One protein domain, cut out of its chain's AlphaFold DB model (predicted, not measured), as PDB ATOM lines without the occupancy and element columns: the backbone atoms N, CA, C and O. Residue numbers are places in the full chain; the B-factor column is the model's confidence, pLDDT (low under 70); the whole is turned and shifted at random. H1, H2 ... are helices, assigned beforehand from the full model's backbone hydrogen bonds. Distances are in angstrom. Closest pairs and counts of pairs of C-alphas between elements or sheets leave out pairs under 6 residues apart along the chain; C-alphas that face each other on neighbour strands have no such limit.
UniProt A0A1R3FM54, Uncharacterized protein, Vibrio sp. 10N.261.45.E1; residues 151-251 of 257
ATOM      1  N   LYS A 151      18.281 -10.015  -6.532       83.25
ATOM      2  CA  LYS A 151      19.457 -10.813  -6.133       83.25
ATOM      3  C   LYS A 151      20.741  -9.979  -6.085       83.25
ATOM      4  O   LYS A 151      21.588 -10.161  -5.203       83.25
ATOM      5  N   LEU A 152      20.927  -9.048  -7.027       83.50
ATOM      6  CA  LEU A 152      22.104  -8.167  -7.028       83.50
ATOM      7  C   LEU A 152      22.125  -7.246  -5.814       83.50
ATOM      8  O   LEU A 152      23.179  -7.025  -5.220       83.50
ATOM      9  N   ARG A 153      20.964  -6.711  -5.454       84.00
ATOM     10  CA  ARG A 153      20.816  -5.811  -4.320       84.00
ATOM     11  C   ARG A 153      20.989  -6.545  -2.994       84.00
ATOM     12  O   ARG A 153      21.703  -6.053  -2.126       84.00
ATOM     13  N   GLU A 154      20.402  -7.730  -2.857       86.19
ATOM     14  CA  GLU A 154      20.567  -8.585  -1.677       86.19
ATOM     15  C   GLU A 154      22.040  -8.941  -1.449       86.19
ATOM     16  O   GLU A 154      22.573  -8.760  -0.354       86.19
ATOM     17  N   THR A 155      22.744  -9.368  -2.503       87.25
ATOM     18  CA  THR A 155      24.181  -9.676  -2.409       87.25
ATOM     19  C   THR A 155      25.022  -8.451  -2.041       87.25
ATOM     20  O   THR A 155      25.960  -8.574  -1.249       87.25
ATOM     21  N   GLU A 156      24.676  -7.260  -2.536       88.12
ATOM     22  CA  GLU A 156      25.334  -6.007  -2.149       88.12
ATOM     23  C   GLU A 156      25.092  -5.655  -0.670       88.12
ATOM     24  O   GLU A 156      26.035  -5.300   0.045       88.12
ATOM     25  N   GLU A 157      23.859  -5.792  -0.179       89.38
ATOM     26  CA  GLU A 157      23.511  -5.534   1.223       89.38
ATOM     27  C   GLU A 157      24.246  -6.488   2.175       89.38
ATOM     28  O   GLU A 157      24.849  -6.040   3.158       89.38
ATOM     29  N   ILE A 158      24.300  -7.779   1.842       91.00
ATOM     30  CA  ILE A 158      25.045  -8.790   2.603       91.00
ATOM     31  C   ILE A 158      26.539  -8.459   2.612       91.00
ATOM     32  O   ILE A 158      27.164  -8.437   3.675       91.00
ATOM     33  N   THR A 159      27.112  -8.135   1.451       91.06
ATOM     34  CA  THR A 159      28.527  -7.756   1.332       91.06
ATOM     35  C   THR A 159      28.848  -6.524   2.179       91.06
ATOM     36  O   THR A 159      29.878  -6.467   2.852       91.06
ATOM     37  N   LYS A 160      27.937  -5.547   2.213       92.31
ATOM     38  CA  LYS A 160      28.082  -4.324   3.007       92.31
ATOM     39  C   LYS A 160      28.036  -4.584   4.508       92.31
ATOM     40  O   LYS A 160      28.773  -3.934   5.252       92.31
ATOM     41  N   LEU A 161      27.186  -5.498   4.967       91.62
ATOM     42  CA  LEU A 161      27.157  -5.908   6.371       91.62
ATOM     43  C   LEU A 161      28.390  -6.740   6.743       91.62
ATOM     44  O   LEU A 161      28.954  -6.542   7.818       91.62
ATOM     45  N   LEU A 162      28.875  -7.583   5.831       91.38
ATOM     46  CA  LEU A 162      30.091  -8.366   6.027       91.38
ATOM     47  C   LEU A 162      31.327  -7.464   6.121       91.38
ATOM     48  O   LEU A 162      32.114  -7.596   7.051       91.38
ATOM     49  N   TYR A 163      31.427  -6.452   5.256       91.94
ATOM     50  CA  TYR A 163      32.426  -5.382   5.362       91.94
ATOM     51  C   TYR A 163      32.365  -4.644   6.709       91.94
ATOM     52  O   TYR A 163      33.375  -4.160   7.228       91.94
ATOM     53  N   LYS A 164      31.173  -4.538   7.305       91.38
ATOM     54  CA  LYS A 164      30.977  -3.938   8.628       91.38
ATOM     55  C   LYS A 164      31.280  -4.892   9.787       91.38
ATOM     56  O   LYS A 164      31.476  -4.366  10.877       91.38
ATOM     57  N   CYS A 165      31.444  -6.193   9.544       89.31
ATOM     58  CA  CYS A 165      31.474  -7.254  10.558       89.31
ATOM     59  C   CYS A 165      30.181  -7.321  11.392       89.31
ATOM     60  O   CYS A 165      30.218  -7.569  12.592       89.31
ATOM     61  N   ASP A 166      29.028  -7.061  10.771       91.38
ATOM     62  CA  ASP A 166      27.730  -7.129  11.452       91.38
ATOM     63  C   ASP A 166      27.208  -8.580  11.478       91.38
ATOM     64  O   ASP A 166      27.179  -9.262  10.453       91.38
ATOM     65  N   SER A 167      26.754  -9.062  12.637       89.44
ATOM     66  CA  SER A 167      26.208 -10.418  12.791       89.44
ATOM     67  C   SER A 167      24.882 -10.627  12.051       89.44
ATOM     68  O   SER A 167      24.527 -11.766  11.736       89.44
ATOM     69  N   LYS A 168      24.184  -9.542  11.686       92.19
ATOM     70  CA  LYS A 168      22.966  -9.579  10.857       92.19
ATOM     71  C   LYS A 168      23.179 -10.201   9.477       92.19
ATOM     72  O   LYS A 168      22.211 -10.655   8.873       92.19
ATOM     73  N   VAL A 169      24.428 -10.292   9.002       92.00
ATOM     74  CA  VAL A 169      24.787 -11.033   7.779       92.00
ATOM     75  C   VAL A 169      24.220 -12.452   7.800       92.00
ATOM     76  O   VAL A 169      23.705 -12.911   6.789       92.00
ATOM     77  N   LEU A 170      24.287 -13.143   8.943       90.81
ATOM     78  CA  LEU A 170      23.844 -14.538   9.051       90.81
ATOM     79  C   LEU A 170      22.338 -14.685   8.822       90.81
ATOM     80  O   LEU A 170      21.896 -15.668   8.232       90.81
ATOM     81  N   VAL A 171      21.565 -13.700   9.283       91.00
ATOM     82  CA  VAL A 171      20.114 -13.656   9.093       91.00
ATOM     83  C   VAL A 171      19.802 -13.400   7.622       91.00
ATOM     84  O   VAL A 171      19.096 -14.201   7.021       91.00
ATOM     85  N   LEU A 172      20.420 -12.380   7.014       89.50
ATOM     86  CA  LEU A 172      20.176 -12.046   5.606       89.50
ATOM     87  C   LEU A 172      20.605 -13.153   4.638       89.50
ATOM     88  O   LEU A 172      19.898 -13.427   3.679       89.50
ATOM     89  N   VAL A 173      21.736 -13.823   4.882       89.81
ATOM     90  CA  VAL A 173      22.178 -14.960   4.053       89.81
ATOM     91  C   VAL A 173      21.174 -16.108   4.122       89.81
ATOM     92  O   VAL A 173      20.905 -16.750   3.108       89.81
ATOM     93  N   LYS A 174      20.602 -16.354   5.307       88.38
ATOM     94  CA  LYS A 174      19.591 -17.392   5.505       88.38
ATOM     95  C   LYS A 174      18.256 -17.022   4.856       88.38
ATOM     96  O   LYS A 174      17.641 -17.888   4.245       88.38
ATOM     97  N   GLU A 175      17.823 -15.770   4.979       87.81
ATOM     98  CA  GLU A 175      16.592 -15.255   4.362       87.81
ATOM     99  C   GLU A 175      16.678 -15.246   2.832       87.81
ATOM    100  O   GLU A 175      15.748 -15.696   2.173       87.81
ATOM    101  N   ALA A 176      17.819 -14.830   2.276       84.56
ATOM    102  CA  ALA A 176      18.081 -14.854   0.836       84.56
ATOM    103  C   ALA A 176      18.316 -16.273   0.280       84.56
ATOM    104  O   ALA A 176      18.450 -16.455  -0.927       84.56
ATOM    105  N   GLY A 177      18.416 -17.290   1.146       85.56
ATOM    106  CA  GLY A 177      18.639 -18.676   0.733       85.56
ATOM    107  C   GLY A 177      19.978 -18.908   0.023       85.56
ATOM    108  O   GLY A 177      20.096 -19.863  -0.745       85.56
ATOM    109  N   LEU A 178      20.984 -18.058   0.264       86.19
ATOM    110  CA  LEU A 178      22.259 -18.140  -0.445       86.19
ATOM    111  C   LEU A 178      23.033 -19.398  -0.052       86.19
ATOM    112  O   LEU A 178      23.355 -19.655   1.110       86.19
ATOM    113  N   SER A 179      23.397 -20.170  -1.065       88.25
ATOM    114  CA  SER A 179      24.264 -21.329  -0.938       88.25
ATOM    115  C   SER A 179      25.727 -20.921  -0.744       88.25
ATOM    116  O   SER A 179      26.187 -19.868  -1.194       88.25
ATOM    117  N   ARG A 180      26.532 -21.839  -0.187       87.94
ATOM    118  CA  ARG A 180      27.997 -21.669  -0.108       87.94
ATOM    119  C   ARG A 180      28.619 -21.357  -1.472       87.94
ATOM    120  O   ARG A 180      29.600 -20.622  -1.553       87.94
ATOM    121  N   ARG A 181      28.069 -21.915  -2.557       88.19
ATOM    122  CA  ARG A 181      28.556 -21.670  -3.922       88.19
ATOM    123  C   ARG A 181      28.334 -20.217  -4.337       88.19
ATOM    124  O   ARG A 181      29.236 -19.625  -4.924       88.19
ATOM    125  N   GLU A 182      27.183 -19.641  -4.009       86.88
ATOM    126  CA  GLU A 182      26.837 -18.254  -4.344       86.88
ATOM    127  C   GLU A 182      27.686 -17.250  -3.565       86.88
ATOM    128  O   GLU A 182      28.253 -16.331  -4.166       86.88
ATOM    129  N   CYS A 183      27.901 -17.497  -2.268       87.94
ATOM    130  CA  CYS A 183      28.815 -16.705  -1.439       87.94
ATOM    131  C   CYS A 183      30.271 -16.755  -1.943       87.94
ATOM    132  O   CYS A 183      31.047 -15.834  -1.704       87.94
ATOM    133  N   ASN A 184      30.654 -17.805  -2.678       89.62
ATOM    134  CA  ASN A 184      31.990 -17.959  -3.259       89.62
ATOM    135  C   ASN A 184      32.113 -17.506  -4.717       89.62
ATOM    136  O   ASN A 184      33.175 -17.680  -5.323       89.62
ATOM    137  N   THR A 185      31.073 -16.907  -5.295       90.12
ATOM    138  CA  THR A 185      31.150 -16.399  -6.667       90.12
ATOM    139  C   THR A 185      32.218 -15.315  -6.803       90.12
ATOM    140  O   THR A 185      32.457 -14.504  -5.904       90.12
ATOM    141  N   ARG A 186      32.851 -15.252  -7.985       87.94
ATOM    142  CA  ARG A 186      33.827 -14.198  -8.319       87.94
ATOM    143  C   ARG A 186      33.256 -12.807  -8.056       87.94
ATOM    144  O   ARG A 186      33.985 -11.936  -7.584       87.94
ATOM    145  N   ARG A 187      31.977 -12.604  -8.373       86.88
ATOM    146  CA  ARG A 187      31.276 -11.334  -8.196       86.88
ATOM    147  C   ARG A 187      31.211 -10.926  -6.727       86.88
ATOM    148  O   ARG A 187      31.693  -9.845  -6.409       86.88
ATOM    149  N   PHE A 188      30.712 -11.802  -5.856       88.88
ATOM    150  CA  PHE A 188      30.586 -11.537  -4.419       88.88
ATOM    151  C   PHE A 188      31.945 -11.187  -3.791       88.88
ATOM    152  O   PHE A 188      32.108 -10.149  -3.149       88.88
ATOM    153  N   LYS A 189      32.984 -11.983  -4.097       91.19
ATOM    154  CA  LYS A 189      34.360 -11.714  -3.642       91.19
ATOM    155  C   LYS A 189      34.913 -10.387  -4.180       91.19
ATOM    156  O   LYS A 189      35.651  -9.694  -3.482       91.19
ATOM    157  N   THR A 190      34.575 -10.029  -5.420       91.19
ATOM    158  CA  THR A 190      35.013  -8.768  -6.040       91.19
ATOM    159  C   THR A 190      34.325  -7.567  -5.401       91.19
ATOM    160  O   THR A 190      35.020  -6.614  -5.073       91.19
ATOM    161  N   GLN A 191      33.018  -7.634  -5.135       91.62
ATOM    162  CA  GLN A 191      32.283  -6.569  -4.442       91.62
ATOM    163  C   GLN A 191      32.874  -6.298  -3.053       91.62
ATOM    164  O   GLN A 191      33.150  -5.147  -2.718       91.62
ATOM    165  N   LEU A 192      33.158  -7.351  -2.272       93.31
ATOM    166  CA  LEU A 192      33.773  -7.183  -0.952       93.31
ATOM    167  C   LEU A 192      35.164  -6.547  -1.057       93.31
ATOM    168  O   LEU A 192      35.474  -5.602  -0.331       93.31
ATOM    169  N   ALA A 193      35.996  -7.028  -1.986       92.75
ATOM    170  CA  ALA A 193      37.328  -6.475  -2.216       92.75
ATOM    171  C   ALA A 193      37.275  -4.999  -2.649       92.75
ATOM    172  O   ALA A 193      38.050  -4.181  -2.159       92.75
ATOM    173  N   GLU A 194      36.352  -4.637  -3.540       92.44
ATOM    174  CA  GLU A 194      36.170  -3.265  -4.018       92.44
ATOM    175  C   GLU A 194      35.742  -2.307  -2.909       92.44
ATOM    176  O   GLU A 194      36.204  -1.168  -2.903       92.44
ATOM    177  N   MET A 195      34.938  -2.753  -1.939       92.31
ATOM    178  CA  MET A 195      34.607  -1.937  -0.767       92.31
ATOM    179  C   MET A 195      35.856  -1.571   0.043       92.31
ATOM    180  O   MET A 195      36.075  -0.390   0.323       92.31
ATOM    181  N   TYR A 196      36.711  -2.555   0.350       92.44
ATOM    182  CA  TYR A 196      37.988  -2.299   1.023       92.44
ATOM    183  C   TYR A 196      38.884  -1.380   0.192       92.44
ATOM    184  O   TYR A 196      39.412  -0.403   0.713       92.44
ATOM    185  N   LEU A 197      39.034  -1.647  -1.107       91.44
ATOM    186  CA  LEU A 197      39.890  -0.849  -1.988       91.44
ATOM    187  C   LEU A 197      39.396   0.590  -2.142       91.44
ATOM    188  O   LEU A 197      40.208   1.511  -2.168       91.44
ATOM    189  N   LYS A 198      38.080   0.804  -2.217       91.81
ATOM    190  CA  LYS A 198      37.471   2.137  -2.289       91.81
ATOM    191  C   LYS A 198      37.774   2.954  -1.038       91.81
ATOM    192  O   LYS A 198      38.091   4.136  -1.156       91.81
ATOM    193  N   ASP A 199      37.697   2.343   0.138       90.38
ATOM    194  CA  ASP A 199      37.993   3.034   1.393       90.38
ATOM    195  C   ASP A 199      39.498   3.186   1.638       90.38
ATOM    196  O   ASP A 199      39.918   4.222   2.159       90.38
ATOM    197  N   LEU A 200      40.319   2.232   1.186       90.00
ATOM    198  CA  LEU A 200      41.774   2.364   1.161       90.00
ATOM    199  C   LEU A 200      42.187   3.535   0.262       90.00
ATOM    200  O   LEU A 200      42.796   4.458   0.769       90.00
ATOM    201  N   ARG A 201      41.745   3.616  -1.002       88.69
ATOM    202  CA  ARG A 201      42.048   4.750  -1.912       88.69
ATOM    203  C   ARG A 201      41.699   6.131  -1.351       88.69
ATOM    204  O   ARG A 201      42.344   7.115  -1.687       88.69
ATOM    205  N   LYS A 202      40.664   6.223  -0.512       88.50
ATOM    206  CA  LYS A 202      40.265   7.475   0.161       88.50
ATOM    207  C   LYS A 202      41.126   7.818   1.377       88.50
ATOM    208  O   LYS A 202      41.000   8.904   1.938       88.50
ATOM    209  N   SER A 203      41.924   6.871   1.844       86.69
ATOM    210  CA  SER A 203      42.772   6.972   3.023       86.69
ATOM    211  C   SER A 203      44.217   7.187   2.574       86.69
ATOM    212  O   SER A 203      44.647   6.620   1.579       86.69
ATOM    213  N   LYS A 204      45.002   7.977   3.314       83.00
ATOM    214  CA  LYS A 204      46.446   8.053   3.047       83.00
ATOM    215  C   LYS A 204      47.130   6.758   3.518       83.00
ATOM    216  O   LYS A 204      46.803   6.306   4.623       83.00
ATOM    217  N   PRO A 205      48.068   6.186   2.744       83.69
ATOM    218  CA  PRO A 205      48.905   5.083   3.210       83.69
ATOM    219  C   PRO A 205      49.570   5.430   4.550       83.69
ATOM    220  O   PRO A 205      50.025   6.556   4.748       83.69
ATOM    221  N   GLY A 206      49.560   4.494   5.503       77.62
ATOM    222  CA  GLY A 206      50.116   4.697   6.850       77.62
ATOM    223  C   GLY A 206      49.251   5.528   7.813       77.62
ATOM    224  O   GLY A 206      49.616   5.712   8.969       77.62
ATOM    225  N   ALA A 207      48.083   6.025   7.392       86.81
ATOM    226  CA  ALA A 207      47.144   6.648   8.325       86.81
ATOM    227  C   ALA A 207      46.496   5.598   9.247       86.81
ATOM    228  O   ALA A 207      46.198   4.486   8.814       86.81
ATOM    229  N   LYS A 208      46.122   5.979  10.478       89.06
ATOM    230  CA  LYS A 208      45.400   5.091  11.421       89.06
ATOM    231  C   LYS A 208      44.179   4.401  10.796       89.06
ATOM    232  O   LYS A 208      43.903   3.237  11.068       89.06
ATOM    233  N   LYS A 209      43.446   5.117   9.934       88.19
ATOM    234  CA  LYS A 209      42.293   4.574   9.201       88.19
ATOM    235  C   LYS A 209      42.704   3.488   8.200       88.19
ATOM    236  O   LYS A 209      42.009   2.488   8.079       88.19
ATOM    237  N   TRP A 210      43.833   3.669   7.519       89.25
ATOM    238  CA  TRP A 210      44.387   2.697   6.579       89.25
ATOM    239  C   TRP A 210      44.781   1.400   7.292       89.25
ATOM    240  O   TRP A 210      44.364   0.314   6.894       89.25
ATOM    241  N   GLU A 211      45.517   1.512   8.397       88.12
ATOM    242  CA  GLU A 211      45.908   0.365   9.224       88.12
ATOM    243  C   GLU A 211      44.693  -0.344   9.827       88.12
ATOM    244  O   GLU A 211      44.606  -1.568   9.787       88.12
ATOM    245  N   SER A 212      43.705   0.416  10.311       89.94
ATOM    246  CA  SER A 212      42.445  -0.131  10.820       89.94
ATOM    247  C   SER A 212      41.703  -0.960   9.764       89.94
ATOM    248  O   SER A 212      41.221  -2.047  10.079       89.94
ATOM    249  N   LEU A 213      41.660  -0.507   8.505       90.06
ATOM    250  CA  LEU A 213      41.047  -1.256   7.403       90.06
ATOM    251  C   LEU A 213      41.795  -2.561   7.097       90.06
ATOM    252  O   LEU A 213      41.160  -3.596   6.893       90.06
ATOM    253  N   LEU A 214      43.131  -2.534   7.096       88.69
ATOM    254  CA  LEU A 214      43.950  -3.733   6.887       88.69
ATOM    255  C   LEU A 214      43.823  -4.733   8.040       88.69
ATOM    256  O   LEU A 214      43.727  -5.936   7.796       88.69
ATOM    257  N   ASN A 215      43.780  -4.241   9.277       90.50
ATOM    258  CA  ASN A 215      43.553  -5.066  10.461       90.50
ATOM    259  C   ASN A 215      42.160  -5.692  10.422       90.50
ATOM    260  O   ASN A 215      42.021  -6.874  10.710       90.50
ATOM    261  N   LYS A 216      41.146  -4.944   9.972       91.12
ATOM    262  CA  LYS A 216      39.789  -5.467   9.791       91.12
ATOM    263  C   LYS A 216      39.713  -6.551   8.715       91.12
ATOM    264  O   LYS A 216      39.037  -7.548   8.907       91.12
ATOM    265  N   LEU A 217      40.422  -6.392   7.597       90.88
ATOM    266  CA  LEU A 217      40.492  -7.426   6.554       90.88
ATOM    267  C   LEU A 217      41.111  -8.740   7.070       90.88
ATOM    268  O   LEU A 217      40.851  -9.808   6.520       90.88
ATOM    269  N   ARG A 218      41.950  -8.656   8.108       89.31
ATOM    270  CA  ARG A 218      42.623  -9.792   8.749       89.31
ATOM    271  C   ARG A 218      41.994 -10.184  10.087       89.31
ATOM    272  O   ARG A 218      42.579 -11.015  10.774       89.31
ATOM    273  N   SER A 219      40.869  -9.583  10.477       92.50
ATOM    274  CA  SER A 219      40.299  -9.817  11.799       92.50
ATOM    275  C   SER A 219      39.678 -11.206  11.896       92.50
ATOM    276  O   SER A 219      39.094 -11.716  10.933       92.50
ATOM    277  N   ASP A 220      39.770 -11.799  13.087       91.31
ATOM    278  CA  ASP A 220      39.131 -13.085  13.366       91.31
ATOM    279  C   ASP A 220      37.604 -12.972  13.290       91.31
ATOM    280  O   ASP A 220      36.953 -13.872  12.779       91.31
ATOM    281  N   GLU A 221      37.034 -11.816  13.647       91.62
ATOM    282  CA  GLU A 221      35.598 -11.540  13.494       91.62
ATOM    283  C   GLU A 221      35.114 -11.703  12.046       91.62
ATOM    284  O   GLU A 221      34.097 -12.351  11.788       91.62
ATOM    285  N   LEU A 222      35.842 -11.127  11.081       91.75
ATOM    286  CA  LEU A 222      35.490 -11.248   9.667       91.75
ATOM    287  C   LEU A 222      35.659 -12.693   9.196       91.75
ATOM    288  O   LEU A 222      34.833 -13.184   8.426       91.75
ATOM    289  N   ARG A 223      36.718 -13.368   9.660       92.56
ATOM    290  CA  ARG A 223      36.991 -14.770   9.338       92.56
ATOM    291  C   ARG A 223      35.877 -15.684   9.836       92.56
ATOM    292  O   ARG A 223      35.366 -16.469   9.046       92.56
ATOM    293  N   GLU A 224      35.453 -15.534  11.085       92.75
ATOM    294  CA  GLU A 224      34.357 -16.310  11.660       92.75
ATOM    295  C   GLU A 224      33.029 -16.057  10.941       92.75
ATOM    296  O   GLU A 224      32.282 -16.998  10.666       92.75
ATOM    297  N   LEU A 225      32.707 -14.796  10.629       92.62
ATOM    298  CA  LEU A 225      31.480 -14.466   9.899       92.62
ATOM    299  C   LEU A 225      31.500 -15.048   8.484       92.62
ATOM    300  O   LEU A 225      30.507 -15.639   8.059       92.62
ATOM    301  N   ALA A 226      32.627 -14.922   7.781       90.94
ATOM    302  CA  ALA A 226      32.814 -15.502   6.458       90.94
ATOM    303  C   ALA A 226      32.698 -17.033   6.482       90.94
ATOM    304  O   ALA A 226      32.026 -17.611   5.633       90.94
ATOM    305  N   GLU A 227      33.287 -17.691   7.480       92.62
ATOM    306  CA  GLU A 227      33.215 -19.141   7.638       92.62
ATOM    307  C   GLU A 227      31.784 -19.618   7.919       92.62
ATOM    308  O   GLU A 227      31.318 -20.578   7.303       92.62
ATOM    309  N   LYS A 228      31.038 -18.898   8.768       91.44
ATOM    310  CA  LYS A 228      29.631 -19.207   9.079       91.44
ATOM    311  C   LYS A 228      28.715 -19.119   7.854       91.44
ATOM    312  O   LYS A 228      27.787 -19.916   7.744       91.44
ATOM    313  N   ILE A 229      28.989 -18.211   6.915       91.00
ATOM    314  CA  ILE A 229      28.275 -18.136   5.622       91.00
ATOM    315  C   ILE A 229      28.898 -19.042   4.545       91.00
ATOM    316  O   ILE A 229      28.404 -19.121   3.423       91.00
ATOM    317  N   GLY A 230      29.990 -19.739   4.871       88.81
ATOM    318  CA  GLY A 230      30.717 -20.627   3.970       88.81
ATOM    319  C   GLY A 230      31.480 -19.914   2.853       88.81
ATOM    320  O   GLY A 230      31.737 -20.530   1.821       88.81
ATOM    321  N   MET A 231      31.830 -18.639   3.030       92.00
ATOM    322  CA  MET A 231      32.644 -17.861   2.099       92.00
ATOM    323  C   MET A 231      34.138 -18.048   2.384       92.00
ATOM    324  O   MET A 231      34.608 -17.852   3.500       92.00
ATOM    325  N   ASP A 232      34.913 -18.325   1.338       90.88
ATOM    326  CA  ASP A 232      36.371 -18.326   1.399       90.88
ATOM    327  C   ASP A 232      36.942 -16.915   1.143       90.88
ATOM    328  O   ASP A 232      36.868 -16.369   0.034       90.88
ATOM    329  N   LEU A 233      37.544 -16.345   2.192       91.56
ATOM    330  CA  LEU A 233      38.163 -15.016   2.199       91.56
ATOM    331  C   LEU A 233      39.482 -14.929   1.425       91.56
ATOM    332  O   LEU A 233      39.899 -13.814   1.105       91.56
ATOM    333  N   SER A 234      40.155 -16.042   1.118       89.62
ATOM    334  CA  SER A 234      41.483 -16.006   0.485       89.62
ATOM    335  C   SER A 234      41.464 -15.220  -0.831       89.62
ATOM    336  O   SER A 234      42.256 -14.296  -1.015       89.62
ATOM    337  N   GLY A 235      40.459 -15.474  -1.675       86.69
ATOM    338  CA  GLY A 235      40.270 -14.762  -2.937       86.69
ATOM    339  C   GLY A 235      39.914 -13.276  -2.791       86.69
ATOM    340  O   GLY A 235      40.117 -12.511  -3.731       86.69
ATOM    341  N   VAL A 236      39.394 -12.840  -1.638       90.50
ATOM    342  CA  VAL A 236      39.170 -11.413  -1.335       90.50
ATOM    343  C   VAL A 236      40.494 -10.771  -0.932       90.50
ATOM    344  O   VAL A 236      40.876  -9.735  -1.474       90.50
ATOM    345  N   ILE A 237      41.226 -11.422  -0.027       91.38
ATOM    346  CA  ILE A 237      42.518 -10.955   0.480       91.38
ATOM    347  C   ILE A 237      43.531 -10.813  -0.658       91.38
ATOM    348  O   ILE A 237      44.226  -9.804  -0.723       91.38
ATOM    349  N   GLU A 238      43.612 -11.783  -1.566       89.88
ATOM    350  CA  GLU A 238      44.539 -11.759  -2.702       89.88
ATOM    351  C   GLU A 238      44.259 -10.588  -3.658       89.88
ATOM    352  O   GLU A 238      45.178  -9.853  -4.021       89.88
ATOM    353  N   ARG A 239      42.981 -10.338  -3.981       90.19
ATOM    354  CA  ARG A 239      42.554  -9.199  -4.819       90.19
ATOM    355  C   ARG A 239      42.864  -7.851  -4.187       90.19
ATOM    356  O   ARG A 239      43.167  -6.892  -4.893       90.19
ATOM    357  N   VAL A 240      42.728  -7.759  -2.867       90.25
ATOM    358  CA  VAL A 240      43.049  -6.535  -2.138       90.25
ATOM    359  C   VAL A 240      44.570  -6.355  -2.079       90.25
ATOM    360  O   VAL A 240      45.058  -5.281  -2.415       90.25
ATOM    361  N   LYS A 241      45.334  -7.408  -1.755       87.81
ATOM    362  CA  LYS A 241      46.807  -7.385  -1.703       87.81
ATOM    363  C   LYS A 241      47.446  -6.950  -3.019       87.81
ATOM    364  O   LYS A 241      48.308  -6.078  -2.986       87.81
ATOM    365  N   SER A 242      47.016  -7.510  -4.152       85.69
ATOM    366  CA  SER A 242      47.590  -7.170  -5.463       85.69
ATOM    367  C   SER A 242      47.400  -5.699  -5.828       85.69
ATOM    368  O   SER A 242      48.246  -5.116  -6.493       85.69
ATOM    369  N   LYS A 243      46.320  -5.072  -5.347       86.38
ATOM    370  CA  LYS A 243      46.001  -3.664  -5.611       86.38
ATOM    371  C   LYS A 243      46.502  -2.698  -4.537       86.38
ATOM    372  O   LYS A 243      46.657  -1.518  -4.829       86.38
ATOM    373  N   ILE A 244      46.774  -3.163  -3.314       85.94
ATOM    374  CA  ILE A 244      47.309  -2.326  -2.224       85.94
ATOM    375  C   ILE A 244      48.645  -1.692  -2.612       85.94
ATOM    376  O   ILE A 244      48.848  -0.524  -2.295       85.94
ATOM    377  N   TYR A 245      49.528  -2.439  -3.286       81.06
ATOM    378  CA  TYR A 245      50.846  -1.940  -3.689       81.06
ATOM    379  C   TYR A 245      50.733  -0.659  -4.526       81.06
ATOM    380  O   TYR A 245      51.337   0.351  -4.183       81.06
ATOM    381  N   PHE A 246      49.880  -0.675  -5.551       80.12
ATOM    382  CA  PHE A 246      49.665   0.469  -6.439       80.12
ATOM    383  C   PHE A 246      48.997   1.652  -5.732       80.12
ATOM    384  O   PHE A 246      49.345   2.798  -5.975       80.12
ATOM    385  N   ILE A 247      48.078   1.393  -4.792       79.81
ATOM    386  CA  ILE A 247      47.458   2.485  -4.022       79.81
ATOM    387  C   ILE A 247      48.472   3.115  -3.047       79.81
ATOM    388  O   ILE A 247      48.378   4.301  -2.740       79.81
ATOM    389  N   ALA A 248      49.433   2.335  -2.542       78.00
ATOM    390  CA  ALA A 248      50.495   2.839  -1.676       78.00
ATOM    391  C   ALA A 248      51.587   3.600  -2.449       78.00
ATOM    392  O   ALA A 248      52.144   4.548  -1.901       78.00
ATOM    393  N   ASN A 249      51.844   3.214  -3.703       78.06
ATOM    394  CA  ASN A 249      52.875   3.782  -4.572       78.06
ATOM    395  C   ASN A 249      52.252   4.260  -5.900       78.06
ATOM    396  O   ASN A 249      52.427   3.607  -6.928       78.06
ATOM    397  N   PRO A 250      51.511   5.384  -5.905       70.56
ATOM    398  CA  PRO A 250      50.851   5.882  -7.116       70.56
ATOM    399  C   PRO A 250      51.841   6.280  -8.225       70.56
ATOM    400  O   PRO A 250      51.472   6.309  -9.393       70.56
ATOM    401  N   GLU A 251      53.106   6.550  -7.886       71.00
ATOM    402  CA  GLU A 251      54.167   6.837  -8.865       71.00
ATOM    403  C   GLU A 251      54.552   5.603  -9.710       71.00
ATOM    404  O   GLU A 251      55.020   5.755 -10.837       71.00
TER     405      GLU A 251
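What this domain is: This is residues 151 to 251 of the 257 residues of an uncharacterized protein of Vibrio sp. 10N.261.45.E1 (UniProt A0A1R3FM54). What shape do these coordinates make? They make an elongated body of helices in two groups: at one end H4 and H7 run side by side the same way with H5 folding back along the last part of H4, their centres making a triangle, and at the other end H1 and H2 form a hairpin with H6 beside it. H1 crosses H4 steeply and joins the two groups, while the short H3 lies before H4. What is it built of? The printed part has 101 residues with seven named helices, H1 to H7 in chain order, and no named strand, and its class is all helix. How large is it? It is compact, with a radius of gyration of the C-alphas of 13.6 A and spans of 44 by 22 by 21 A.

How they stand to each other: What touches the longest helix? H4, residues 186 to 201, touches H7, residues 234 to 248, at a shallow tilt of 29 degrees, the same way, with the closest C-alphas those of Lys 189 and Val 236, 5.3 A apart. H5, residues 208 to 217, forms a hairpin with H4, touching its residues 196 to 200 alone; the closest C-alphas, of Leu 200 and Trp 210, are 6.0 A apart. H1, residues 151 to 164, touches H4 at a steep tilt of 46 degrees, closest at the C-alphas of Thr 159 and Leu 192, 5.8 A. What lies beyond? H2, residues 169 to 175, forms a hairpin with H1, the closest C-alphas being those of Ile 158 and Val 169, 5.6 A apart. H6, residues 220 to 228, touches residues 162 to 163 of H1 alone, the closest C-alphas being those of Leu 162 and Leu 222, 7.1 A apart. H3, residues 180 to 183, touches no helix and is close to but not clearly touching H4, with the C-alphas of Glu 182 and Phe 188 7.7 A apart. How regular are the backbones? In H1, H2, H4, H5 and H6 every O i to N i+4 pair is within hydrogen-bond range, in H7 7 of 11 are, and H3 is too short for such a pair.

Where its parts are: Where are the longer helices? H4 is 21.6 A long from first to last C-alpha, H7 21.0 A, H1 19.9 A and H5 14.3 A. Which points mark them? C-alpha 151 of H1 is at (19.457, -10.813, -6.133), C-alpha 186 of H4 at (33.827, -14.198, -8.319) and C-alpha 248 of H7 at (50.495, 2.839, -1.676).

The domain as a whole: How far does it reach? The two C-alphas farthest apart, of Glu 175 and Glu 251, are 45.6 A apart. Are there cuts or long links? The printed part has no cut and no long link. Where is confidence low? The mean pLDDT of the printed part is 88.5, and no printed residue is under 70.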